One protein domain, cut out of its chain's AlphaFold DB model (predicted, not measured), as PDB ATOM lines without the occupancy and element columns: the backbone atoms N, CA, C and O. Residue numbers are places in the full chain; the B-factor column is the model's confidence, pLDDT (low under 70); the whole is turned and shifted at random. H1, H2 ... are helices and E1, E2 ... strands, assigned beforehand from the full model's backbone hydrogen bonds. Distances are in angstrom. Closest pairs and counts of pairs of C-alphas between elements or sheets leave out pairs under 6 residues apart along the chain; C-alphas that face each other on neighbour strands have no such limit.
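Overview. This is residues 480 to 655 of the 685 residues of the protein "ULP_PROTEASE domain-containing protein" of Porphyra umbilicalis (UniProt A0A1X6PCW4). A twisted sheet of five strands forms the core, with helices packed on both of its faces: H1 and H5 side by side over one face, the long H4 over the other. H3 packs on H4 away from the sheet, and the short H2 sits at the sheet's level beside the strands. The printed part has 176 residues with five named helices and five named strands, in the order H1, E1, H2, H3, E2, E3, E4, H4, E5, H5. The sheet is mixed, in the order E1, E2, E3, E4, E5, and the class is mixed, helices and strands. The whole is compact, with a radius of gyration of the C-alphas of 15.2 A, and spans 46 by 36 by 30 A.

Along the chain. In the sheet, E2 is residues 547 to 554, 22.2 A from first to last C-alpha, and E3 is residues 558 to 565, 23.5 A. E4 is residues 570 to 574, 12.8 A; E5 is residues 617 to 621, 12.4 A; E1 is residues 505 to 508, 9.8 A. The longest helix, H4, is residues 582 to 606, 36.5 A, from C-alpha 582 at (-11.477, 54.218, -27.754) to C-alpha 606 at (-9.479, 39.179, 5.427). H1 is residues 484 to 499, 22.4 A, and begins with C-alpha 484 at (-22.910, 63.054, -12.089). H5 is residues 632 to 644, 18.6 A, and ends with C-alpha 644 at (-26.312, 43.207, -9.661). H3 is residues 526 to 538, 18.1 A, and H2 is residues 510 to 514, 6.0 A.

Arrangement. E2, E3 and E4 form a meander, each strand the antiparallel neighbour of the one before, with hairpins E2 and E3, and E3 and E4. N 550 and O 562 of E2 and E3 are 2.9 A apart, within hydrogen-bond range, as are N 572 and O 563 of E4 and E3, at 2.8 A. The edge strands are parallel to their neighbours: E1 to E2, with N 549 and O 506 at 2.8 A, and E5 to E4, with N 619 and O 571 at 2.8 A. Two strand-helix-strand units, parallel neighbour strands with helices between them in the chain, have right-handed crossovers: E1, H2 H3, E2 and E4, H4, E5. The sheet and its helices make three layers, with helices on both faces. H5 is on the sheet at a height of 7.8 A, along E3 at 3 degrees on the local plane; its closest C-alphas to E3 are those of Gly 633 and Trp 559, 5.0 A apart. H1 is on the same face at a height of 8.9 A, and its closest C-alphas to E1 are those of Arg 495 and Val 507, 5.7 A apart. H1 and H5 touch, the closest C-alphas being those of Leu 494 and Trp 641 at 6.9 A, with a shallow tilt of 8 degrees, the same way. H4 is on the opposite face at a height of 8.8 A, and its closest C-alphas to E3 are those of Ala 596 and Val 564, 6.5 A apart. H3 is not on the sheet; it touches residues 591 to 602 of H4 at a steep tilt of 48 degrees, the same way, with the C-alphas of Met 533 and Phe 595 closest at 6.1 A. H2 stands at the sheet's level, at a height of 3.2 A. In H1, H2, H3 and H5 every O i to N i+4 pair is within hydrogen-bond range; in H4, 20 of 21 are.

Size, cuts and confidence. The C-alphas farthest apart are those of Arg 480 and Ala 608, at 46.3 A. The printed part has no cut, and the link from H2 to H3, with 11 residues, is long. The mean pLDDT of the printed part is 86.4; residue 502, residues 518 to 523 and residues 539 to 544 are under 70.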
ATOM      1  N   ARG A 480     -30.427  65.327 -23.303       86.94
ATOM      2  CA  ARG A 480     -29.125  65.801 -22.802       86.94
ATOM      3  C   ARG A 480     -28.406  64.692 -22.036       86.94
ATOM      4  O   ARG A 480     -29.025  63.706 -21.638       86.94
ATOM      5  N   PHE A 481     -27.100  64.855 -21.823       85.50
ATOM      6  CA  PHE A 481     -26.339  63.969 -20.942       85.50
ATOM      7  C   PHE A 481     -26.823  64.079 -19.496       85.50
ATOM      8  O   PHE A 481     -27.036  65.185 -18.993       85.50
ATOM      9  N   LEU A 482     -26.920  62.933 -18.823       88.19
ATOM     10  CA  LEU A 482     -27.146  62.882 -17.384       88.19
ATOM     11  C   LEU A 482     -25.931  63.440 -16.634       88.19
ATOM     12  O   LEU A 482     -24.779  63.256 -17.042       88.19
ATOM     13  N   THR A 483     -26.207  64.152 -15.546       79.88
ATOM     14  CA  THR A 483     -25.185  64.725 -14.669       79.88
ATOM     15  C   THR A 483     -24.651  63.658 -13.717       79.88
ATOM     16  O   THR A 483     -25.350  62.688 -13.421       79.88
ATOM     17  N   ASN A 484     -23.438  63.870 -13.188       80.69
ATOM     18  CA  ASN A 484     -22.910  63.054 -12.089       80.69
ATOM     19  C   ASN A 484     -23.929  62.961 -10.956       80.69
ATOM     20  O   ASN A 484     -24.148  61.885 -10.434       80.69
ATOM     21  N   GLY A 485     -24.601  64.073 -10.648       80.00
ATOM     22  CA  GLY A 485     -25.558  64.110  -9.563       80.00
ATOM     23  C   GLY A 485     -26.747  63.160  -9.742       80.00
ATOM     24  O   GLY A 485     -27.015  62.317  -8.892       80.00
ATOM     25  N   MET A 486     -27.418  63.225 -10.892       89.06
ATOM     26  CA  MET A 486     -28.539  62.324 -11.182       89.06
ATOM     27  C   MET A 486     -28.125  60.850 -11.143       89.06
ATOM     28  O   MET A 486     -28.875  60.011 -10.651       89.06
ATOM     29  N   LEU A 487     -26.929  60.547 -11.654       91.19
ATOM     30  CA  LEU A 487     -26.376  59.197 -11.635       91.19
ATOM     31  C   LEU A 487     -25.990  58.765 -10.216       91.19
ATOM     32  O   LEU A 487     -26.310  57.652  -9.829       91.19
ATOM     33  N   ASP A 488     -25.377  59.644  -9.423       86.31
ATOM     34  CA  ASP A 488     -25.022  59.389  -8.028       86.31
ATOM     35  C   ASP A 488     -26.271  59.114  -7.183       86.31
ATOM     36  O   ASP A 488     -26.279  58.156  -6.422       86.31
ATOM     37  N   ALA A 489     -27.359  59.876  -7.345       90.31
ATOM     38  CA  ALA A 489     -28.609  59.588  -6.638       90.31
ATOM     39  C   ALA A 489     -29.131  58.181  -6.973       90.31
ATOM     40  O   ALA A 489     -29.497  57.424  -6.078       90.31
ATOM     41  N   ALA A 490     -29.090  57.791  -8.249       94.12
ATOM     42  CA  ALA A 490     -29.491  56.450  -8.659       94.12
ATOM     43  C   ALA A 490     -28.521  55.348  -8.181       94.12
ATOM     44  O   ALA A 490     -28.955  54.234  -7.901       94.12
ATOM     45  N   LEU A 491     -27.223  55.645  -8.056       92.25
ATOM     46  CA  LEU A 491     -26.229  54.738  -7.468       92.25
ATOM     47  C   LEU A 491     -26.422  54.572  -5.955       92.25
ATOM     48  O   LEU A 491     -26.162  53.489  -5.436       92.25
ATOM     49  N   VAL A 492     -26.898  55.605  -5.248       89.38
ATOM     50  CA  VAL A 492     -27.307  55.476  -3.839       89.38
ATOM     51  C   VAL A 492     -28.476  54.502  -3.722       89.38
ATOM     52  O   VAL A 492     -28.394  53.577  -2.922       89.38
ATOM     53  N   GLU A 493     -29.514  54.631  -4.554       92.12
ATOM     54  CA  GLU A 493     -30.631  53.671  -4.542       92.12
ATOM     55  C   GLU A 493     -30.183  52.251  -4.918       92.12
ATOM     56  O   GLU A 493     -30.631  51.287  -4.302       92.12
ATOM     57  N   LEU A 494     -29.246  52.100  -5.865       91.88
ATOM     58  CA  LEU A 494     -28.658  50.792  -6.179       91.88
ATOM     59  C   LEU A 494     -27.896  50.213  -4.979       91.88
ATOM     60  O   LEU A 494     -27.919  49.005  -4.755       91.88
ATOM     61  N   ARG A 495     -27.222  51.055  -4.188       89.00
ATOM     62  CA  ARG A 495     -26.527  50.618  -2.972       89.00
ATOM     63  C   ARG A 495     -27.514  50.129  -1.911       89.00
ATOM     64  O   ARG A 495     -27.265  49.080  -1.324       89.00
ATOM     65  N   GLU A 496     -28.622  50.838  -1.707       86.69
ATOM     66  CA  GLU A 496     -29.698  50.394  -0.808       86.69
ATOM     67  C   GLU A 496     -30.312  49.071  -1.279       86.69
ATOM     68  O   GLU A 496     -30.509  48.161  -0.479       86.69
ATOM     69  N   HIS A 497     -30.535  48.921  -2.588       88.50
ATOM     70  CA  HIS A 497     -30.990  47.661  -3.181       88.50
ATOM     71  C   HIS A 497     -30.013  46.512  -2.900       88.50
ATOM     72  O   HIS A 497     -30.422  45.444  -2.445       88.50
ATOM     73  N   CYS A 498     -28.705  46.751  -3.055       88.56
ATOM     74  CA  CYS A 498     -27.663  45.759  -2.771       88.56
ATOM     75  C   CYS A 498     -27.646  45.286  -1.308       88.56
ATOM     76  O   CYS A 498     -27.254  44.149  -1.058       88.56
ATOM     77  N   MET A 499     -28.067  46.114  -0.342       81.62
ATOM     78  CA  MET A 499     -28.130  45.710   1.072       81.62
ATOM     79  C   MET A 499     -29.153  44.594   1.326       81.62
ATOM     80  O   MET A 499     -29.018  43.859   2.302       81.62
ATOM     81  N   GLY A 500     -30.156  44.448   0.454       71.25
ATOM     82  CA  GLY A 500     -31.144  43.369   0.516       71.25
ATOM     83  C   GLY A 500     -30.708  42.067  -0.166       71.25
ATOM     84  O   GLY A 500     -31.413  41.065  -0.054       71.25
ATOM     85  N   LEU A 501     -29.574  42.056  -0.875       79.38
ATOM     86  CA  LEU A 501     -29.132  40.912  -1.673       79.38
ATOM     87  C   LEU A 501     -28.167  40.004  -0.906       79.38
ATOM     88  O   LEU A 501     -27.362  40.444  -0.088       79.38
ATOM     89  N   SER A 502     -28.195  38.708  -1.227       67.12
ATOM     90  CA  SER A 502     -27.313  37.710  -0.605       67.12
ATOM     91  C   SER A 502     -25.842  37.844  -1.027       67.12
ATOM     92  O   SER A 502     -24.957  37.407  -0.296       67.12
ATOM     93  N   SER A 503     -25.565  38.435  -2.196       71.75
ATOM     94  CA  SER A 503     -24.204  38.659  -2.699       71.75
ATOM     95  C   SER A 503     -23.731  40.075  -2.376       71.75
ATOM     96  O   SER A 503     -24.276  41.049  -2.896       71.75
ATOM     97  N   ALA A 504     -22.663  40.189  -1.581       79.56
ATOM     98  CA  ALA A 504     -22.079  41.469  -1.189       79.56
ATOM     99  C   ALA A 504     -21.496  42.218  -2.403       79.56
ATOM    100  O   ALA A 504     -20.388  41.921  -2.865       79.56
ATOM    101  N   SER A 505     -22.238  43.220  -2.882       89.81
ATOM    102  CA  SER A 505     -21.855  44.085  -4.001       89.81
ATOM    103  C   SER A 505     -21.581  45.507  -3.518       89.81
ATOM    104  O   SER A 505     -22.413  46.114  -2.847       89.81
ATOM    105  N   ALA A 506     -20.419  46.054  -3.874       89.38
ATOM    106  CA  ALA A 506     -20.084  47.451  -3.634       89.38
ATOM    107  C   ALA A 506     -20.460  48.304  -4.842       89.38
ATOM    108  O   ALA A 506     -20.017  48.041  -5.959       89.38
ATOM    109  N   VAL A 507     -21.195  49.383  -4.598       91.12
ATOM    110  CA  VAL A 507     -21.504  50.398  -5.609       91.12
ATOM    111  C   VAL A 507     -20.605  51.604  -5.380       91.12
ATOM    112  O   VAL A 507     -20.705  52.251  -4.335       91.12
ATOM    113  N   LEU A 508     -19.723  51.917  -6.329       88.00
ATOM    114  CA  LEU A 508     -18.898  53.124  -6.270       88.00
ATOM    115  C   LEU A 508     -19.668  54.323  -6.823       88.00
ATOM    116  O   LEU A 508     -20.253  54.262  -7.902       88.00
ATOM    117  N   MET A 509     -19.585  55.434  -6.101       82.19
ATOM    118  CA  MET A 509     -20.068  56.739  -6.544       82.19
ATOM    119  C   MET A 509     -19.197  57.278  -7.689       82.19
ATOM    120  O   MET A 509     -18.012  56.942  -7.790       82.19
ATOM    121  N   THR A 510     -19.735  58.171  -8.524       83.06
ATOM    122  CA  THR A 510     -19.007  58.696  -9.696       83.06
ATOM    123  C   THR A 510     -17.746  59.476  -9.324       83.06
ATOM    124  O   THR A 510     -16.780  59.496 -10.084       83.06
ATOM    125  N   ASN A 511     -17.708  60.102  -8.144       76.25
ATOM    126  CA  ASN A 511     -16.506  60.762  -7.634       76.25
ATOM    127  C   ASN A 511     -15.436  59.763  -7.160       76.25
ATOM    128  O   ASN A 511     -14.247  60.043  -7.299       76.25
ATOM    129  N   GLN A 512     -15.841  58.606  -6.629       79.94
ATOM    130  CA  GLN A 512     -14.923  57.552  -6.203       79.94
ATOM    131  C   GLN A 512     -14.231  56.941  -7.417       79.94
ATOM    132  O   GLN A 512     -13.006  56.874  -7.431       79.94
ATOM    133  N   SER A 513     -14.981  56.578  -8.461       84.88
ATOM    134  CA  SER A 513     -14.386  56.060  -9.698       84.88
ATOM    135  C   SER A 513     -13.542  57.110 -10.426       84.88
ATOM    136  O   SER A 513     -12.442  56.811 -10.884       84.88
ATOM    137  N   ALA A 514     -13.986  58.370 -10.469       80.75
ATOM    138  CA  ALA A 514     -13.204  59.446 -11.078       80.75
ATOM    139  C   ALA A 514     -11.846  59.672 -10.385       80.75
ATOM    140  O   ALA A 514     -10.873  59.981 -11.072       80.75
ATOM    141  N   SER A 515     -11.763  59.477  -9.060       75.50
ATOM    142  CA  SER A 515     -10.554  59.754  -8.261       75.50
ATOM    143  C   SER A 515      -9.306  58.987  -8.706       75.50
ATOM    144  O   SER A 515      -8.195  59.462  -8.490       75.50
ATOM    145  N   PHE A 516      -9.478  57.831  -9.354       79.75
ATOM    146  CA  PHE A 516      -8.384  56.986  -9.835       79.75
ATOM    147  C   PHE A 516      -8.357  56.818 -11.363       79.75
ATOM    148  O   PHE A 516      -7.520  56.078 -11.878       79.75
ATOM    149  N   ILE A 517      -9.249  57.505 -12.088       77.31
ATOM    150  CA  ILE A 517      -9.299  57.510 -13.558       77.31
ATOM    151  C   ILE A 517      -8.732  58.817 -14.104       77.31
ATOM    152  O   ILE A 517      -7.739  58.806 -14.824       77.31
ATOM    153  N   ALA A 518      -9.348  59.948 -13.755       63.56
ATOM    154  CA  ALA A 518      -8.939  61.256 -14.250       63.56
ATOM    155  C   ALA A 518      -9.395  62.376 -13.307       63.56
ATOM    156  O   ALA A 518     -10.576  62.479 -12.964       63.56
ATOM    157  N   THR A 519      -8.484  63.298 -12.990       51.91
ATOM    158  CA  THR A 519      -8.775  64.513 -12.216       51.91
ATOM    159  C   THR A 519      -8.595  65.729 -13.121       51.91
ATOM    160  O   THR A 519      -7.545  65.924 -13.727       51.91
ATOM    161  N   PHE A 520      -9.625  66.569 -13.258       47.16
ATOM    162  CA  PHE A 520      -9.587  67.785 -14.098       47.16
ATOM    163  C   PHE A 520      -9.266  67.550 -15.585       47.16
ATOM    164  O   PHE A 520      -8.758  68.441 -16.268       47.16
ATOM    165  N   GLY A 521      -9.588  66.366 -16.112       51.12
ATOM    166  CA  GLY A 521      -9.261  66.000 -17.493       51.12
ATOM    167  C   GLY A 521      -7.771  65.732 -17.722       51.12
ATOM    168  O   GLY A 521      -7.331  65.767 -18.868       51.12
ATOM    169  N   ARG A 522      -7.010  65.502 -16.646       56.84
ATOM    170  CA  ARG A 522      -5.668  64.927 -16.681       56.84
ATOM    171  C   ARG A 522      -5.725  63.529 -16.085       56.84
ATOM    172  O   ARG A 522      -6.423  63.314 -15.091       56.84
ATOM    173  N   ASP A 523      -4.987  62.613 -16.688       67.75
ATOM    174  CA  ASP A 523      -4.880  61.249 -16.188       67.75
ATOM    175  C   ASP A 523      -4.142  61.254 -14.843       67.75
ATOM    176  O   ASP A 523      -3.184  62.007 -14.638       67.75
ATOM    177  N   VAL A 524      -4.625  60.441 -13.906       70.44
ATOM    178  CA  VAL A 524      -3.990  60.259 -12.592       70.44
ATOM    179  C   VAL A 524      -2.730  59.415 -12.785       70.44
ATOM    180  O   VAL A 524      -2.745  58.501 -13.600       70.44
ATOM    181  N   SER A 525      -1.624  59.653 -12.075       81.94
ATOM    182  CA  SER A 525      -0.479  58.726 -12.164       81.94
ATOM    183  C   SER A 525      -0.877  57.331 -11.648       81.94
ATOM    184  O   SER A 525      -1.871  57.192 -10.932       81.94
ATOM    185  N   GLU A 526      -0.189  56.258 -12.042       87.31
ATOM    186  CA  GLU A 526      -0.532  54.916 -11.532       87.31
ATOM    187  C   GLU A 526      -0.371  54.831 -10.006       87.31
ATOM    188  O   GLU A 526      -1.240  54.297  -9.318       87.31
ATOM    189  N   GLU A 527       0.699  55.422  -9.472       85.44
ATOM    190  CA  GLU A 527       0.980  55.461  -8.035       85.44
ATOM    191  C   GLU A 527      -0.123  56.191  -7.256       85.44
ATOM    192  O   GLU A 527      -0.669  55.645  -6.291       85.44
ATOM    193  N   ASP A 528      -0.513  57.383  -7.719       80.94
ATOM    194  CA  ASP A 528      -1.592  58.159  -7.105       80.94
ATOM    195  C   ASP A 528      -2.929  57.415  -7.196       80.94
ATOM    196  O   ASP A 528      -3.692  57.382  -6.229       80.94
ATOM    197  N   ALA A 529      -3.201  56.767  -8.334       85.94
ATOM    198  CA  ALA A 529      -4.411  55.981  -8.528       85.94
ATOM    199  C   ALA A 529      -4.475  54.809  -7.543       85.94
ATOM    200  O   ALA A 529      -5.494  54.653  -6.876       85.94
ATOM    201  N   ARG A 530      -3.383  54.049  -7.355       87.69
ATOM    202  CA  ARG A 530      -3.318  52.991  -6.327       87.69
ATOM    203  C   ARG A 530      -3.553  53.556  -4.924       87.69
ATOM    204  O   ARG A 530      -4.253  52.938  -4.123       87.69
ATOM    205  N   GLY A 531      -3.005  54.735  -4.620       80.75
ATOM    206  CA  GLY A 531      -3.284  55.457  -3.374       80.75
ATOM    207  C   GLY A 531      -4.780  55.714  -3.169       80.75
ATOM    208  O   GLY A 531      -5.335  55.334  -2.139       80.75
ATOM    209  N   LYS A 532      -5.450  56.270  -4.183       81.44
ATOM    210  CA  LYS A 532      -6.891  56.563  -4.154       81.44
ATOM    211  C   LYS A 532      -7.760  55.313  -4.091       81.44
ATOM    212  O   LYS A 532      -8.736  55.285  -3.349       81.44
ATOM    213  N   MET A 533      -7.388  54.251  -4.798       86.31
ATOM    214  CA  MET A 533      -8.083  52.962  -4.732       86.31
ATOM    215  C   MET A 533      -8.042  52.385  -3.317       86.31
ATOM    216  O   MET A 533      -9.075  51.963  -2.805       86.31
ATOM    217  N   ARG A 534      -6.882  52.437  -2.646       83.62
ATOM    218  CA  ARG A 534      -6.763  52.023  -1.240       83.62
ATOM    219  C   ARG A 534      -7.618  52.874  -0.308       83.62
ATOM    220  O   ARG A 534      -8.218  52.321   0.606       83.62
ATOM    221  N   GLU A 535      -7.712  54.182  -0.537       79.62
ATOM    222  CA  GLU A 535      -8.620  55.051   0.224       79.62
ATOM    223  C   GLU A 535     -10.091  54.653   0.012       79.62
ATOM    224  O   GLU A 535     -10.823  54.492   0.984       79.62
ATOM    225  N   VAL A 536     -10.522  54.428  -1.235       79.88
ATOM    226  CA  VAL A 536     -11.897  53.996  -1.558       79.88
ATOM    227  C   VAL A 536     -12.222  52.641  -0.916       79.88
ATOM    228  O   VAL A 536     -13.293  52.480  -0.330       79.88
ATOM    229  N   LEU A 537     -11.298  51.681  -0.988       81.44
ATOM    230  CA  LEU A 537     -11.458  50.351  -0.396       81.44
ATOM    231  C   LEU A 537     -11.424  50.397   1.139       81.44
ATOM    232  O   LEU A 537     -12.224  49.724   1.779       81.44
ATOM    233  N   GLY A 538     -10.570  51.235   1.732       70.19
ATOM    234  CA  GLY A 538     -10.400  51.359   3.185       70.19
ATOM    235  C   GLY A 538     -11.585  51.986   3.929       70.19
ATOM    236  O   GLY A 538     -11.649  51.895   5.151       70.19
ATOM    237  N   VAL A 539     -12.532  52.597   3.210       63.88
ATOM    238  CA  VAL A 539     -13.808  53.099   3.762       63.88
ATOM    239  C   VAL A 539     -14.897  52.004   3.763       63.88
ATOM    240  O   VAL A 539     -15.988  52.214   4.292       63.88
ATOM    241  N   SER A 540     -14.623  50.824   3.192       56.06
ATOM    242  CA  SER A 540     -15.566  49.695   3.147       56.06
ATOM    243  C   SER A 540     -15.696  48.983   4.508       56.06
ATOM    244  O   SER A 540     -14.759  49.015   5.308       56.06
ATOM    245  N   PRO A 541     -16.846  48.338   4.797       54.62
ATOM    246  CA  PRO A 541     -17.068  47.604   6.043       54.62
ATOM    247  C   PRO A 541     -16.068  46.455   6.252       54.62
ATOM    248  O   PRO A 541     -15.377  46.019   5.335       54.62
ATOM    249  N   SER A 542     -16.042  45.920   7.475       50.22
ATOM    250  CA  SER A 542     -15.132  44.862   7.947       50.22
ATOM    251  C   SER A 542     -15.200  43.532   7.179       50.22
ATOM    252  O   SER A 542     -14.325  42.690   7.364       50.22
ATOM    253  N   ARG A 543     -16.198  43.337   6.307       58.31
ATOM    254  CA  ARG A 543     -16.224  42.267   5.300       58.31
ATOM    255  C   ARG A 543     -16.114  42.891   3.907       58.31
ATOM    256  O   ARG A 543     -17.016  43.646   3.539       58.31
ATOM    257  N   PRO A 544     -15.054  42.606   3.135       66.81
ATOM    258  CA  PRO A 544     -14.894  43.207   1.821       66.81
ATOM    259  C   PRO A 544     -15.849  42.590   0.799       66.81
ATOM    260  O   PRO A 544     -16.266  41.437   0.912       66.81
ATOM    261  N   TYR A 545     -16.208  43.387  -0.201       84.25
ATOM    262  CA  TYR A 545     -17.148  42.998  -1.244       84.25
ATOM    263  C   TYR A 545     -16.500  42.046  -2.253       84.25
ATOM    264  O   TYR A 545     -15.311  42.141  -2.554       84.25
ATOM    265  N   VAL A 546     -17.302  41.142  -2.816       88.75
ATOM    266  CA  VAL A 546     -16.847  40.170  -3.832       88.75
ATOM    267  C   VAL A 546     -17.141  40.633  -5.258       88.75
ATOM    268  O   VAL A 546     -16.621  40.070  -6.225       88.75
ATOM    269  N   ARG A 547     -17.966  41.676  -5.371       93.12
ATOM    270  CA  ARG A 547     -18.348  42.354  -6.602       93.12
ATOM    271  C   ARG A 547     -18.256  43.861  -6.404       93.12
ATOM    272  O   ARG A 547     -18.714  44.371  -5.384       93.12
ATOM    273  N   TYR A 548     -17.726  44.569  -7.394       94.56
ATOM    274  CA  TYR A 548     -17.713  46.031  -7.422       94.56
ATOM    275  C   TYR A 548     -18.333  46.527  -8.723       94.56
ATOM    276  O   TYR A 548     -17.939  46.087  -9.798       94.56
ATOM    277  N   VAL A 549     -19.275  47.459  -8.633       96.81
ATOM    278  CA  VAL A 549     -19.915  48.096  -9.785       96.81
ATOM    279  C   VAL A 549     -19.670  49.597  -9.766       96.81
ATOM    280  O   VAL A 549     -19.692  50.232  -8.709       96.81
ATOM    281  N   MET A 550     -19.399  50.176 -10.934       96.06
ATOM    282  CA  MET A 550     -19.039  51.587 -11.051       96.06
ATOM    283  C   MET A 550     -19.402  52.183 -12.408       96.06
ATOM    284  O   MET A 550     -19.327  51.522 -13.444       96.06
ATOM    285  N   LEU A 551     -19.748  53.471 -12.403       95.69
ATOM    286  CA  LEU A 551     -19.852  54.288 -13.611       95.69
ATOM    287  C   LEU A 551     -18.521  54.985 -13.884       95.69
ATOM    288  O   LEU A 551     -17.862  55.458 -12.957       95.69
ATOM    289  N   LEU A 552     -18.153  55.099 -15.158       91.94
ATOM    290  CA  LEU A 552     -16.917  55.740 -15.596       91.94
ATOM    291  C   LEU A 552     -17.244  56.875 -16.559       91.94
ATOM    292  O   LEU A 552     -17.945  56.689 -17.557       91.94
ATOM    293  N   ASN A 553     -16.715  58.055 -16.251       86.56
ATOM    294  CA  ASN A 553     -16.884  59.240 -17.073       86.56
ATOM    295  C   ASN A 553     -15.669  59.416 -17.988       86.56
ATOM    296  O   ASN A 553     -14.573  59.733 -17.524       86.56
ATOM    297  N   LEU A 554     -15.871  59.259 -19.293       86.25
ATOM    298  CA  LEU A 554     -14.822  59.487 -20.278       86.25
ATOM    299  C   LEU A 554     -14.838  60.961 -20.684       86.25
ATOM    300  O   LEU A 554     -15.750  61.430 -21.376       86.25
ATOM    301  N   ILE A 555     -13.819  61.700 -20.232       76.19
ATOM    302  CA  ILE A 555     -13.532  63.107 -20.574       76.19
ATOM    303  C   ILE A 555     -14.733  64.063 -20.477       76.19
ATOM    304  O   ILE A 555     -14.793  65.075 -21.181       76.19
ATOM    305  N   ASN A 556     -15.687  63.777 -19.589       75.44
ATOM    306  CA  ASN A 556     -16.903  64.566 -19.399       75.44
ATOM    307  C   ASN A 556     -17.802  64.647 -20.650       75.44
ATOM    308  O   ASN A 556     -18.534  65.633 -20.835       75.44
ATOM    309  N   LYS A 557     -17.725  63.622 -21.508       81.88
ATOM    310  CA  LYS A 557     -18.474  63.510 -22.769       81.88
ATOM    311  C   LYS A 557     -19.206  62.184 -22.951       81.88
ATOM    312  O   LYS A 557     -20.167  62.161 -23.708       81.88
ATOM    313  N   HIS A 558     -18.768  61.109 -22.302       89.19
ATOM    314  CA  HIS A 558     -19.367  59.784 -22.466       89.19
ATOM    315  C   HIS A 558     -19.389  59.023 -21.143       89.19
ATOM    316  O   HIS A 558     -18.525  59.231 -20.292       89.19
ATOM    317  N   TRP A 559     -20.382  58.152 -20.977       92.50
ATOM    318  CA  TRP A 559     -20.545  57.314 -19.792       92.50
ATOM    319  C   TRP A 559     -20.508  55.848 -20.193       92.50
ATOM    320  O   TRP A 559     -21.257  55.429 -21.075       92.50
ATOM    321  N   ILE A 560     -19.672  55.090 -19.496       95.62
ATOM    322  CA  ILE A 560     -19.617  53.630 -19.561       95.62
ATOM    323  C   ILE A 560     -19.751  53.073 -18.142       95.62
ATOM    324  O   ILE A 560     -19.713  53.828 -17.164       95.62
ATOM    325  N   SER A 561     -19.897  51.763 -18.009       97.50
ATOM    326  CA  SER A 561     -19.928  51.104 -16.702       97.50
ATOM    327  C   SER A 561     -18.967  49.931 -16.651       97.50
ATOM    328  O   SER A 561     -18.714  49.296 -17.673       97.50
ATOM    329  N   ALA A 562     -18.478  49.622 -15.456       98.00
ATOM    330  CA  ALA A 562     -17.688  48.432 -15.200       98.00
ATOM    331  C   ALA A 562     -18.254  47.639 -14.019       98.00
ATOM    332  O   ALA A 562     -18.652  48.216 -13.003       98.00
ATOM    333  N   GLU A 563     -18.248  46.321 -14.162       97.62
ATOM    334  CA  GLU A 563     -18.481  45.347 -13.102       97.62
ATOM    335  C   GLU A 563     -17.208  44.518 -12.918       97.62
ATOM    336  O   GLU A 563     -16.681  43.961 -13.876       97.62
ATOM    337  N   VAL A 564     -16.719  44.431 -11.685       96.75
ATOM    338  CA  VAL A 564     -15.538  43.656 -11.299       96.75
ATOM    339  C   VAL A 564     -15.986  42.484 -10.433       96.75
ATOM    340  O   VAL A 564     -16.576  42.691  -9.370       96.75
ATOM    341  N   LEU A 565     -15.668  41.263 -10.861       95.31
ATOM    342  CA  LEU A 565     -16.026  40.010 -10.195       95.31
ATOM    343  C   LEU A 565     -14.767  39.319  -9.663       95.31
ATOM    344  O   LEU A 565     -14.092  38.584 -10.387       95.31
ATOM    345  N   ILE A 566     -14.467  39.522  -8.376       92.81
ATOM    346  CA  ILE A 566     -13.176  39.136  -7.781       92.81
ATOM    347  C   ILE A 566     -12.912  37.627  -7.880       92.81
ATOM    348  O   ILE A 566     -11.817  37.213  -8.254       92.81
ATOM    349  N   HIS A 567     -13.923  36.804  -7.599       91.00
ATOM    350  CA  HIS A 567     -13.805  35.339  -7.566       91.00
ATOM    351  C   HIS A 567     -13.703  34.673  -8.938       91.00
ATOM    352  O   HIS A 567     -13.378  33.495  -9.009       91.00
ATOM    353  N   SER A 568     -13.985  35.403 -10.017       93.00
ATOM    354  CA  SER A 568     -13.909  34.881 -11.390       93.00
ATOM    355  C   SER A 568     -12.801  35.533 -12.216       93.00
ATOM    356  O   SER A 568     -12.659  35.220 -13.394       93.00
ATOM    357  N   GLY A 569     -12.075  36.499 -11.639       95.81
ATOM    358  CA  GLY A 569     -11.040  37.244 -12.354       95.81
ATOM    359  C   GLY A 569     -11.578  38.012 -13.554       95.81
ATOM    360  O   GLY A 569     -10.826  38.272 -14.487       95.81
ATOM    361  N   THR A 570     -12.873  38.339 -13.563       97.38
ATOM    362  CA  THR A 570     -13.563  38.903 -14.728       97.38
ATOM    363  C   THR A 570     -13.971  40.351 -14.480       97.38
ATOM    364  O   THR A 570     -14.412  40.713 -13.387       97.38
ATOM    365  N   ILE A 571     -13.818  41.181 -15.510       98.19
ATOM    366  CA  ILE A 571     -14.258  42.574 -15.543       98.19
ATOM    367  C   ILE A 571     -15.161  42.753 -16.762       98.19
ATOM    368  O   ILE A 571     -14.681  42.700 -17.892       98.19
ATOM    369  N   ASN A 572     -16.447  43.011 -16.545       97.88
ATOM    370  CA  ASN A 572     -17.385  43.327 -17.620       97.88
ATOM    371  C   ASN A 572     -17.408  44.843 -17.832       97.88
ATOM    372  O   ASN A 572     -17.794  45.595 -16.935       97.88
ATOM    373  N   VAL A 573     -17.001  45.305 -19.014       97.50
ATOM    374  CA  VAL A 573     -16.975  46.725 -19.386       97.50
ATOM    375  C   VAL A 573     -18.064  46.983 -20.411       97.50
ATOM    376  O   VAL A 573     -17.946  46.595 -21.571       97.50
ATOM    377  N   PHE A 574     -19.117  47.676 -19.993       97.25
ATOM    378  CA  PHE A 574     -20.254  47.966 -20.851       97.25
ATOM    379  C   PHE A 574     -20.181  49.362 -21.466       97.25
ATOM    380  O   PHE A 574     -20.090  50.368 -20.758       97.25
ATOM    381  N   ASP A 575     -20.284  49.413 -22.795       95.88
ATOM    382  CA  ASP A 575     -20.301  50.637 -23.587       95.88
ATOM    383  C   ASP A 575     -21.362  50.578 -24.698       95.88
ATOM    384  O   ASP A 575     -21.162  49.999 -25.769       95.88
ATOM    385  N   SER A 576     -22.485  51.256 -24.457       93.75
ATOM    386  CA  SER A 576     -23.598  51.360 -25.411       93.75
ATOM    387  C   SER A 576     -23.261  52.125 -26.702       93.75
ATOM    388  O   SER A 576     -23.977  51.978 -27.694       93.75
ATOM    389  N   ALA A 577     -22.191  52.929 -26.725       89.12
ATOM    390  CA  ALA A 577     -21.752  53.719 -27.884       89.12
ATOM    391  C   ALA A 577     -20.395  53.246 -28.436       89.12
ATOM    392  O   ALA A 577     -19.662  54.030 -29.053       89.12
ATOM    393  N   SER A 578     -20.073  51.968 -28.197       77.94
ATOM    394  CA  SER A 578     -18.774  51.362 -28.490       77.94
ATOM    395  C   SER A 578     -18.238  51.729 -29.877       77.94
ATOM    396  O   SER A 578     -18.930  51.581 -30.894       77.94
ATOM    397  N   GLY A 579     -16.993  52.213 -29.883       71.19
ATOM    398  CA  GLY A 579     -16.277  52.768 -31.036       71.19
ATOM    399  C   GLY A 579     -15.955  54.258 -30.877       71.19
ATOM    400  O   GLY A 579     -14.947  54.733 -31.396       71.19
ATOM    401  N   SER A 580     -16.750  54.985 -30.090       71.75
ATOM    402  CA  SER A 580     -16.458  56.372 -29.713       71.75
ATOM    403  C   SER A 580     -15.506  56.400 -28.508       71.75
ATOM    404  O   SER A 580     -15.701  55.649 -27.560       71.75
ATOM    405  N   TYR A 581     -14.492  57.273 -28.504       83.88
ATOM    406  CA  TYR A 581     -13.567  57.469 -27.364       83.88
ATOM    407  C   TYR A 581     -12.679  56.260 -26.993       83.88
ATOM    408  O   TYR A 581     -12.351  56.068 -25.823       83.88
ATOM    409  N   SER A 582     -12.259  55.452 -27.973       85.81
ATOM    410  CA  SER A 582     -11.477  54.218 -27.754       85.81
ATOM    411  C   SER A 582     -10.224  54.406 -26.890       85.81
ATOM    412  O   SER A 582      -9.976  53.603 -25.993       85.81
ATOM    413  N   GLN A 583      -9.465  55.486 -27.096       87.06
ATOM    414  CA  GLN A 583      -8.269  55.782 -26.301       87.06
ATOM    415  C   GLN A 583      -8.614  56.065 -24.832       87.06
ATOM    416  O   GLN A 583      -7.973  55.534 -23.928       87.06
ATOM    417  N   GLN A 584      -9.643  56.881 -24.587       88.56
ATOM    418  CA  GLN A 584     -10.088  57.217 -23.232       88.56
ATOM    419  C   GLN A 584     -10.697  55.998 -22.534       88.56
ATOM    420  O   GLN A 584     -10.489  55.811 -21.337       88.56
ATOM    421  N   LYS A 585     -11.412  55.148 -23.282       92.00
ATOM    422  CA  LYS A 585     -11.921  53.870 -22.784       92.00
ATOM    423  C   LYS A 585     -10.769  52.957 -22.371       92.00
ATOM    424  O   LYS A 585     -10.798  52.449 -21.258       92.00
ATOM    425  N   ALA A 586      -9.755  52.783 -23.219       91.50
ATOM    426  CA  ALA A 586      -8.603  51.936 -22.912       91.50
ATOM    427  C   ALA A 586      -7.897  52.381 -21.622       91.50
ATOM    428  O   ALA A 586      -7.588  51.545 -20.776       91.50
ATOM    429  N   GLU A 587      -7.707  53.691 -21.429       89.75
ATOM    430  CA  GLU A 587      -7.138  54.207 -20.181       89.75
ATOM    431  C   GLU A 587      -8.036  53.924 -18.973       89.75
ATOM    432  O   GLU A 587      -7.559  53.392 -17.974       89.75
ATOM    433  N   ALA A 588      -9.340  54.195 -19.068       91.69
ATOM    434  CA  ALA A 588     -10.273  53.895 -17.985       91.69
ATOM    435  C   ALA A 588     -10.274  52.397 -17.626       91.69
ATOM    436  O   ALA A 588     -10.239  52.053 -16.449       91.69
ATOM    437  N   VAL A 589     -10.239  51.506 -18.621       94.75
ATOM    438  CA  VAL A 589     -10.171  50.050 -18.418       94.75
ATOM    439  C   VAL A 589      -8.877  49.640 -17.714       94.75
ATOM    440  O   VAL A 589      -8.943  48.863 -16.764       94.75
ATOM    441  N   ARG A 590      -7.720  50.211 -18.083       93.88
ATOM    442  CA  ARG A 590      -6.456  49.976 -17.356       93.88
ATOM    443  C   ARG A 590      -6.586  50.313 -15.871       93.88
ATOM    444  O   ARG A 590      -6.102  49.568 -15.024       93.88
ATOM    445  N   ARG A 591      -7.297  51.393 -15.538       94.12
ATOM    446  CA  ARG A 591      -7.560  51.788 -14.143       94.12
ATOM    447  C   ARG A 591      -8.543  50.873 -13.429       94.12
ATOM    448  O   ARG A 591      -8.401  50.666 -12.230       94.12
ATOM    449  N   VAL A 592      -9.505  50.291 -14.135       96.38
ATOM    450  CA  VAL A 592     -10.409  49.292 -13.549       96.38
ATOM    451  C   VAL A 592      -9.670  47.983 -13.261       96.38
ATOM    452  O   VAL A 592      -9.876  47.410 -12.196       96.38
ATOM    453  N   VAL A 593      -8.770  47.536 -14.146       96.56
ATOM    454  CA  VAL A 593      -7.897  46.370 -13.891       96.56
ATOM    455  C   VAL A 593      -7.043  46.611 -12.647       96.56
ATOM    456  O   VAL A 593      -7.035  45.801 -11.724       96.56
ATOM    457  N   LEU A 594      -6.411  47.782 -12.576       95.19
ATOM    458  CA  LEU A 594      -5.630  48.213 -11.425       95.19
ATOM    459  C   LEU A 594      -6.458  48.236 -10.125       95.19
ATOM    460  O   LEU A 594      -6.008  47.757  -9.085       95.19
ATOM    461  N   PHE A 595      -7.695  48.737 -10.185       94.81
ATOM    462  CA  PHE A 595      -8.630  48.694  -9.059       94.81
ATOM    463  C   PHE A 595      -8.948  47.252  -8.645       94.81
ATOM    464  O   PHE A 595      -8.967  46.950  -7.453       94.81
ATOM    465  N   ALA A 596      -9.177  46.357  -9.607       95.50
ATOM    466  CA  ALA A 596      -9.493  44.956  -9.353       95.50
ATOM    467  C   ALA A 596      -8.339  44.225  -8.642       95.50
ATOM    468  O   ALA A 596      -8.577  43.473  -7.695       95.50
ATOM    469  N   GLU A 597      -7.087  44.506  -9.020       93.94
ATOM    470  CA  GLU A 597      -5.893  44.017  -8.318       93.94
ATOM    471  C   GLU A 597      -5.845  44.480  -6.856       93.94
ATOM    472  O   GLU A 597      -5.619  43.666  -5.955       93.94
ATOM    473  N   GLU A 598      -6.059  45.779  -6.606       91.75
ATOM    474  CA  GLU A 598      -6.068  46.345  -5.251       91.75
ATOM    475  C   GLU A 598      -7.226  45.783  -4.415       91.75
ATOM    476  O   GLU A 598      -7.021  45.414  -3.259       91.75
ATOM    477  N   ALA A 599      -8.421  45.649  -4.997       91.25
ATOM    478  CA  ALA A 599      -9.593  45.075  -4.339       91.25
ATOM    479  C   ALA A 599      -9.375  43.599  -3.980       91.25
ATOM    480  O   ALA A 599      -9.651  43.180  -2.857       91.25
ATOM    481  N   SER A 600      -8.799  42.820  -4.898       91.75
ATOM    482  CA  SER A 600      -8.425  41.422  -4.671       91.75
ATOM    483  C   SER A 600      -7.344  41.292  -3.587       91.75
ATOM    484  O   SER A 600      -7.427  40.414  -2.727       91.75
ATOM    485  N   ARG A 601      -6.354  42.200  -3.560       89.56
ATOM    486  CA  ARG A 601      -5.346  42.258  -2.485       89.56
ATOM    487  C   ARG A 601      -5.979  42.589  -1.141       89.56
ATOM    488  O   ARG A 601      -5.638  41.948  -0.152       89.56
ATOM    489  N   PHE A 602      -6.887  43.560  -1.109       87.12
ATOM    490  CA  PHE A 602      -7.608  43.939   0.099       87.12
ATOM    491  C   PHE A 602      -8.444  42.769   0.632       87.12
ATOM    492  O   PHE A 602      -8.326  42.435   1.809       87.12
ATOM    493  N   LEU A 603      -9.195  42.071  -0.229       87.12
ATOM    494  CA  LEU A 603     -10.001  40.912   0.165       87.12
ATOM    495  C   LEU A 603      -9.142  39.767   0.728       87.12
ATOM    496  O   LEU A 603      -9.491  39.202   1.764       87.12
ATOM    497  N   ARG A 604      -7.958  39.515   0.153       88.56
ATOM    498  CA  ARG A 604      -7.000  38.530   0.688       88.56
ATOM    499  C   ARG A 604      -6.517  38.821   2.108       88.56
ATOM    500  O   ARG A 604      -6.131  37.889   2.806       88.56
ATOM    501  N   THR A 605      -6.530  40.081   2.555       85.81
ATOM    502  CA  THR A 605      -6.141  40.405   3.941       85.81
ATOM    503  C   THR A 605      -7.143  39.886   4.972       85.81
ATOM    504  O   THR A 605      -6.766  39.641   6.115       85.81
ATOM    505  N   THR A 606      -8.401  39.692   4.570       79.94
ATOM    506  CA  THR A 606      -9.479  39.179   5.427       79.94
ATOM    507  C   THR A 606      -9.888  37.746   5.090       79.94
ATOM    508  O   THR A 606     -10.400  37.047   5.958       79.94
ATOM    509  N   ASP A 607      -9.673  37.310   3.848       84.38
ATOM    510  CA  ASP A 607     -10.001  35.977   3.347       84.38
ATOM    511  C   ASP A 607      -8.861  35.436   2.472       84.38
ATOM    512  O   ASP A 607      -8.776  35.701   1.269       84.38
ATOM    513  N   ALA A 608      -7.991  34.634   3.087       85.56
ATOM    514  CA  ALA A 608      -6.841  34.029   2.423       85.56
ATOM    515  C   ALA A 608      -7.216  33.055   1.286       85.56
ATOM    516  O   ALA A 608      -6.346  32.720   0.485       85.56
ATOM    517  N   SER A 609      -8.478  32.612   1.191       87.31
ATOM    518  CA  SER A 609      -8.952  31.730   0.113       87.31
ATOM    519  C   SER A 609      -9.254  32.467  -1.198       87.31
ATOM    520  O   SER A 609      -9.457  31.834  -2.234       87.31
ATOM    521  N   THR A 610      -9.241  33.805  -1.177       87.38
ATOM    522  CA  THR A 610      -9.497  34.630  -2.361       87.38
ATOM    523  C   THR A 610      -8.461  34.366  -3.464       87.38
ATOM    524  O   THR A 610      -7.264  34.571  -3.226       87.38
ATOM    525  N   PRO A 611      -8.891  34.009  -4.692       87.25
ATOM    526  CA  PRO A 611      -7.983  33.694  -5.791       87.25
ATOM    527  C   PRO A 611      -7.036  34.837  -6.179       87.25
ATOM    528  O   PRO A 611      -7.342  36.028  -6.039       87.25
ATOM    529  N   THR A 612      -5.881  34.461  -6.726       89.06
ATOM    530  CA  THR A 612      -4.973  35.349  -7.460       89.06
ATOM    531  C   THR A 612      -5.104  35.089  -8.952       89.06
ATOM    532  O   THR A 612      -5.146  33.935  -9.373       89.06
ATOM    533  N   TRP A 613      -5.114  36.152  -9.748       90.56
ATOM    534  CA  TRP A 613      -5.221  36.077 -11.202       90.56
ATOM    535  C   TRP A 613      -3.913  36.551 -11.828       90.56
ATOM    536  O   TRP A 613      -3.447  37.638 -11.492       90.56
ATOM    537  N   GLU A 614      -3.326  35.749 -12.721       87.12
ATOM    538  CA  GLU A 614      -2.159  36.165 -13.521       87.12
ATOM    539  C   GLU A 614      -2.533  37.290 -14.494       87.12
ATOM    540  O   GLU A 614      -1.754  38.213 -14.720       87.12
ATOM    541  N   ALA A 615      -3.756  37.237 -15.025       91.81
ATOM    542  CA  ALA A 615      -4.365  38.285 -15.826       91.81
ATOM    543  C   ALA A 615      -5.875  38.340 -15.564       91.81
ATOM    544  O   ALA A 615      -6.523  37.309 -15.381       91.81
ATOM    545  N   TRP A 616      -6.437  39.549 -15.569       96.19
ATOM    546  CA  TRP A 616      -7.883  39.747 -15.494       96.19
ATOM    547  C   TRP A 616      -8.517  39.572 -16.874       96.19
ATOM    548  O   TRP A 616      -8.075  40.174 -17.853       96.19
ATOM    549  N   ASN A 617      -9.586  38.783 -16.944       97.62
ATOM    550  CA  ASN A 617     -10.410  38.633 -18.133       97.62
ATOM    551  C   ASN A 617     -11.302  39.872 -18.303       97.62
ATOM    552  O   ASN A 617     -12.304  40.026 -17.603       97.62
ATOM    553  N   VAL A 618     -10.935  40.768 -19.217       97.62
ATOM    554  CA  VAL A 618     -11.734  41.958 -19.534       97.62
ATOM    555  C   VAL A 618     -12.684  41.639 -20.685       97.62
ATOM    556  O   VAL A 618     -12.251  41.415 -21.814       97.62
ATOM    557  N   VAL A 619     -13.983  41.655 -20.400       96.81
ATOM    558  CA  VAL A 619     -15.049  41.379 -21.364       96.81
ATOM    559  C   VAL A 619     -15.686  42.693 -21.802       96.81
ATOM    560  O   VAL A 619     -16.297  43.406 -21.005       96.81
ATOM    561  N   ASP A 620     -15.564  43.009 -23.089       94.69
ATOM    562  CA  ASP A 620     -16.221  44.167 -23.693       94.69
ATOM    563  C   ASP A 620     -17.685  43.855 -24.035       94.69
ATOM    564  O   ASP A 620     -17.986  43.120 -24.977       94.69
ATOM    565  N   VAL A 621     -18.612  44.476 -23.308       94.56
ATOM    566  CA  VAL A 621     -20.056  44.347 -23.526       94.56
ATOM    567  C   VAL A 621     -20.553  45.560 -24.313       94.56
ATOM    568  O   VAL A 621     -20.390  46.709 -23.903       94.56
ATOM    569  N   THR A 622     -21.161  45.329 -25.478       91.38
ATOM    570  CA  THR A 622     -21.609  46.419 -26.378       91.38
ATOM    571  C   THR A 622     -23.098  46.379 -26.711       91.38
ATOM    572  O   THR A 622     -23.601  47.258 -27.414       91.38
ATOM    573  N   THR A 623     -23.813  45.381 -26.190       91.06
ATOM    574  CA  THR A 623     -25.244  45.177 -26.421       91.06
ATOM    575  C   THR A 623     -26.009  45.447 -25.127       91.06
ATOM    576  O   THR A 623     -25.615  44.917 -24.092       91.06
ATOM    577  N   PRO A 624     -27.096  46.242 -25.156       92.44
ATOM    578  CA  PRO A 624     -27.665  46.926 -26.317       92.44
ATOM    579  C   PRO A 624     -26.891  48.197 -26.699       92.44
ATOM    580  O   PRO A 624     -26.411  48.943 -25.842       92.44
ATOM    581  N   ARG A 625     -26.834  48.487 -28.007       90.94
ATOM    582  CA  ARG A 625     -26.300  49.757 -28.517       90.94
ATOM    583  C   ARG A 625     -27.318  50.877 -28.355       90.94
ATOM    584  O   ARG A 625     -28.506  50.695 -28.623       90.94
ATOM    585  N   GLN A 626     -26.846  52.061 -27.977       89.31
ATOM    586  CA  GLN A 626     -27.693  53.247 -27.966       89.31
ATOM    587  C   GLN A 626     -27.857  53.807 -29.391       89.31
ATOM    588  O   GLN A 626     -26.870  53.934 -30.114       89.31
ATOM    589  N   PRO A 627     -29.078  54.190 -29.809       84.62
ATOM    590  CA  PRO A 627     -29.300  54.815 -31.114       84.62
ATOM    591  C   PRO A 627     -29.080  56.337 -31.109       84.62
ATOM    592  O   PRO A 627     -29.092  56.964 -32.162       84.62
ATOM    593  N   ASN A 628     -28.939  56.952 -29.933       87.12
ATOM    594  CA  ASN A 628     -28.799  58.398 -29.758       87.12
ATOM    595  C   ASN A 628     -27.501  58.736 -29.018       87.12
ATOM    596  O   ASN A 628     -26.870  57.866 -28.428       87.12
ATOM    597  N   ASP A 629     -27.107  60.004 -29.046       87.75
ATOM    598  CA  ASP A 629     -25.834  60.495 -28.518       87.75
ATOM    599  C   ASP A 629     -25.877  60.875 -27.030       87.75
ATOM    600  O   ASP A 629     -24.846  61.220 -26.462       87.75
ATOM    601  N   TYR A 630     -27.043  60.795 -26.377       89.75
ATOM    602  CA  TYR A 630     -27.253  61.381 -25.052       89.75
ATOM    603  C   TYR A 630     -27.633  60.385 -23.941       89.75
ATOM    604  O   TYR A 630     -27.595  60.768 -22.769       89.75
ATOM    605  N   ASN A 631     -28.028  59.139 -24.251       94.25
ATOM    606  CA  ASN A 631     -28.507  58.158 -23.255       94.25
ATOM    607  C   ASN A 631     -27.418  57.270 -22.634       94.25
ATOM    608  O   ASN A 631     -27.753  56.370 -21.865       94.25
ATOM    609  N   CYS A 632     -26.137  57.537 -22.880       93.94
ATOM    610  CA  CYS A 632     -25.055  56.628 -22.485       93.94
ATOM    611  C   CYS A 632     -25.040  56.356 -20.978       93.94
ATOM    612  O   CYS A 632     -24.898  55.214 -20.555       93.94
ATOM    613  N   GLY A 633     -25.303  57.386 -20.166       94.00
ATOM    614  CA  GLY A 633     -25.408  57.250 -18.713       94.00
ATOM    615  C   GLY A 633     -26.615  56.424 -18.262       94.00
ATOM    616  O   GLY A 633     -26.512  55.695 -17.286       94.00
ATOM    617  N   ALA A 634     -27.739  56.491 -18.983       94.56
ATOM    618  CA  ALA A 634     -28.927  55.700 -18.664       94.56
ATOM    619  C   ALA A 634     -28.685  54.212 -18.961       94.56
ATOM    620  O   ALA A 634     -28.970  53.366 -18.119       94.56
ATOM    621  N   PHE A 635     -28.093  53.894 -20.118       95.31
ATOM    622  CA  PHE A 635     -27.711  52.521 -20.459       95.31
ATOM    623  C   PHE A 635     -26.642  51.965 -19.511       95.31
ATOM    624  O   PHE A 635     -26.787  50.843 -19.039       95.31
ATOM    625  N   ALA A 636     -25.602  52.746 -19.201       96.06
ATOM    626  CA  ALA A 636     -24.554  52.337 -18.266       96.06
ATOM    627  C   ALA A 636     -25.121  52.052 -16.865       96.06
ATOM    628  O   ALA A 636     -24.781  51.045 -16.254       96.06
ATOM    629  N   LEU A 637     -26.038  52.892 -16.374       95.56
ATOM    630  CA  LEU A 637     -26.728  52.647 -15.110       95.56
ATOM    631  C   LEU A 637     -27.592  51.377 -15.176       95.56
ATOM    632  O   LEU A 637     -27.485  50.536 -14.290       95.56
ATOM    633  N   ALA A 638     -28.408  51.205 -16.221       94.69
ATOM    634  CA  ALA A 638     -29.242  50.011 -16.377       94.69
ATOM    635  C   ALA A 638     -28.419  48.718 -16.444       94.69
ATOM    636  O   ALA A 638     -28.851  47.702 -15.905       94.69
ATOM    637  N   HIS A 639     -27.228  48.766 -17.049       95.31
ATOM    638  CA  HIS A 639     -26.302  47.638 -17.058       95.31
ATOM    639  C   HIS A 639     -25.877  47.262 -15.638       95.31
ATOM    640  O   HIS A 639     -25.899  46.084 -15.305       95.31
ATOM    641  N   LEU A 640     -25.558  48.237 -14.777       95.25
ATOM    642  CA  LEU A 640     -25.192  47.952 -13.385       95.25
ATOM    643  C   LEU A 640     -26.341  47.337 -12.580       95.25
ATOM    644  O   LEU A 640     -26.101  46.398 -11.828       95.25
ATOM    645  N   TRP A 641     -27.568  47.834 -12.755       92.94
ATOM    646  CA  TRP A 641     -28.753  47.246 -12.120       92.94
ATOM    647  C   TRP A 641     -28.966  45.797 -12.567       92.94
ATOM    648  O   TRP A 641     -29.044  44.903 -11.730       92.94
ATOM    649  N   CYS A 642     -28.953  45.546 -13.882       92.38
ATOM    650  CA  CYS A 642     -29.083  44.192 -14.421       92.38
ATOM    651  C   CYS A 642     -27.973  43.276 -13.903       92.38
ATOM    652  O   CYS A 642     -28.261  42.177 -13.441       92.38
ATOM    653  N   ALA A 643     -26.724  43.746 -13.923       91.69
ATOM    654  CA  ALA A 643     -25.578  42.982 -13.458       91.69
ATOM    655  C   ALA A 643     -25.767  42.541 -12.001       91.69
ATOM    656  O   ALA A 643     -25.705  41.343 -11.720       91.69
ATOM    657  N   VAL A 644     -26.071  43.478 -11.093       91.44
ATOM    658  CA  VAL A 644     -26.312  43.207  -9.661       91.44
ATOM    659  C   VAL A 644     -27.416  42.165  -9.448       91.44
ATOM    660  O   VAL A 644     -27.239  41.270  -8.621       91.44
ATOM    661  N   ASP A 645     -28.484  42.213 -10.245       88.56
ATOM    662  CA  ASP A 645     -29.597  41.255 -10.194       88.56
ATOM    663  C   ASP A 645     -29.330  39.940 -10.955       88.56
ATOM    664  O   ASP A 645     -30.189  39.060 -11.008       88.56
ATOM    665  N   GLY A 646     -28.148  39.780 -11.560       88.50
ATOM    666  CA  GLY A 646     -27.778  38.591 -12.332       88.50
ATOM    667  C   GLY A 646     -28.482  38.479 -13.689       88.50
ATOM    668  O   GLY A 646     -28.624  37.377 -14.216       88.50
ATOM    669  N   ARG A 647     -28.935  39.602 -14.255       89.62
ATOM    670  CA  ARG A 647     -29.588  39.695 -15.567       89.62
ATOM    671  C   ARG A 647     -28.622  40.232 -16.623       89.62
ATOM    672  O   ARG A 647     -27.787  41.090 -16.344       89.62
ATOM    673  N   ASP A 648     -28.797  39.793 -17.867       90.31
ATOM    674  CA  ASP A 648     -28.073  40.343 -19.016       90.31
ATOM    675  C   ASP A 648     -28.895  41.448 -19.693       90.31
ATOM    676  O   ASP A 648     -29.922  41.173 -20.318       90.31
ATOM    677  N   LEU A 649     -28.416  42.697 -19.626       91.94
ATOM    678  CA  LEU A 649     -29.052  43.824 -20.314       91.94
ATOM    679  C   LEU A 649     -29.132  43.601 -21.834       91.94
ATOM    680  O   LEU A 649     -30.077  44.074 -22.465       91.94
ATOM    681  N   GLY A 650     -28.173  42.878 -22.423       90.00
ATOM    682  CA  GLY A 650     -28.130  42.564 -23.851       90.00
ATOM    683  C   GLY A 650     -29.321  41.740 -24.339       90.00
ATOM    684  O   GLY A 650     -29.724  41.872 -25.496       90.00
ATOM    685  N   SER A 651     -29.931  40.959 -23.446       89.56
ATOM    686  CA  SER A 651     -31.139  40.171 -23.711       89.56
ATOM    687  C   SER A 651     -32.441  40.985 -23.635       89.56
ATOM    688  O   SER A 651     -33.496  40.522 -24.072       89.56
ATOM    689  N   ILE A 652     -32.382  42.219 -23.121       88.38
ATOM    690  CA  ILE A 652     -33.554  43.056 -22.857       88.38
ATOM    691  C   ILE A 652     -33.721  44.085 -23.977       88.38
ATOM    692  O   ILE A 652     -32.831  44.889 -24.275       88.38
ATOM    693  N   ARG A 653     -34.915  44.136 -24.579       85.38
ATOM    694  CA  ARG A 653     -35.250  45.173 -25.562       85.38
ATOM    695  C   ARG A 653     -35.461  46.520 -24.869       85.38
ATOM    696  O   ARG A 653     -36.561  46.857 -24.435       85.38
ATOM    697  N   CYS A 654     -34.398  47.309 -24.821       84.31
ATOM    698  CA  CYS A 654     -34.366  48.593 -24.137       84.31
ATOM    699  C   CYS A 654     -34.480  49.791 -25.089       84.31
ATOM    700  O   CYS A 654     -33.885  49.819 -26.165       84.31
ATOM    701  N   VAL A 655     -35.185  50.834 -24.646       89.56
ATOM    702  CA  VAL A 655     -35.190  52.162 -25.278       89.56
ATOM    703  C   VAL A 655     -34.599  53.156 -24.283       89.56
ATOM    704  O   VAL A 655     -35.083  53.259 -23.157       89.56
TER     705      VAL A 655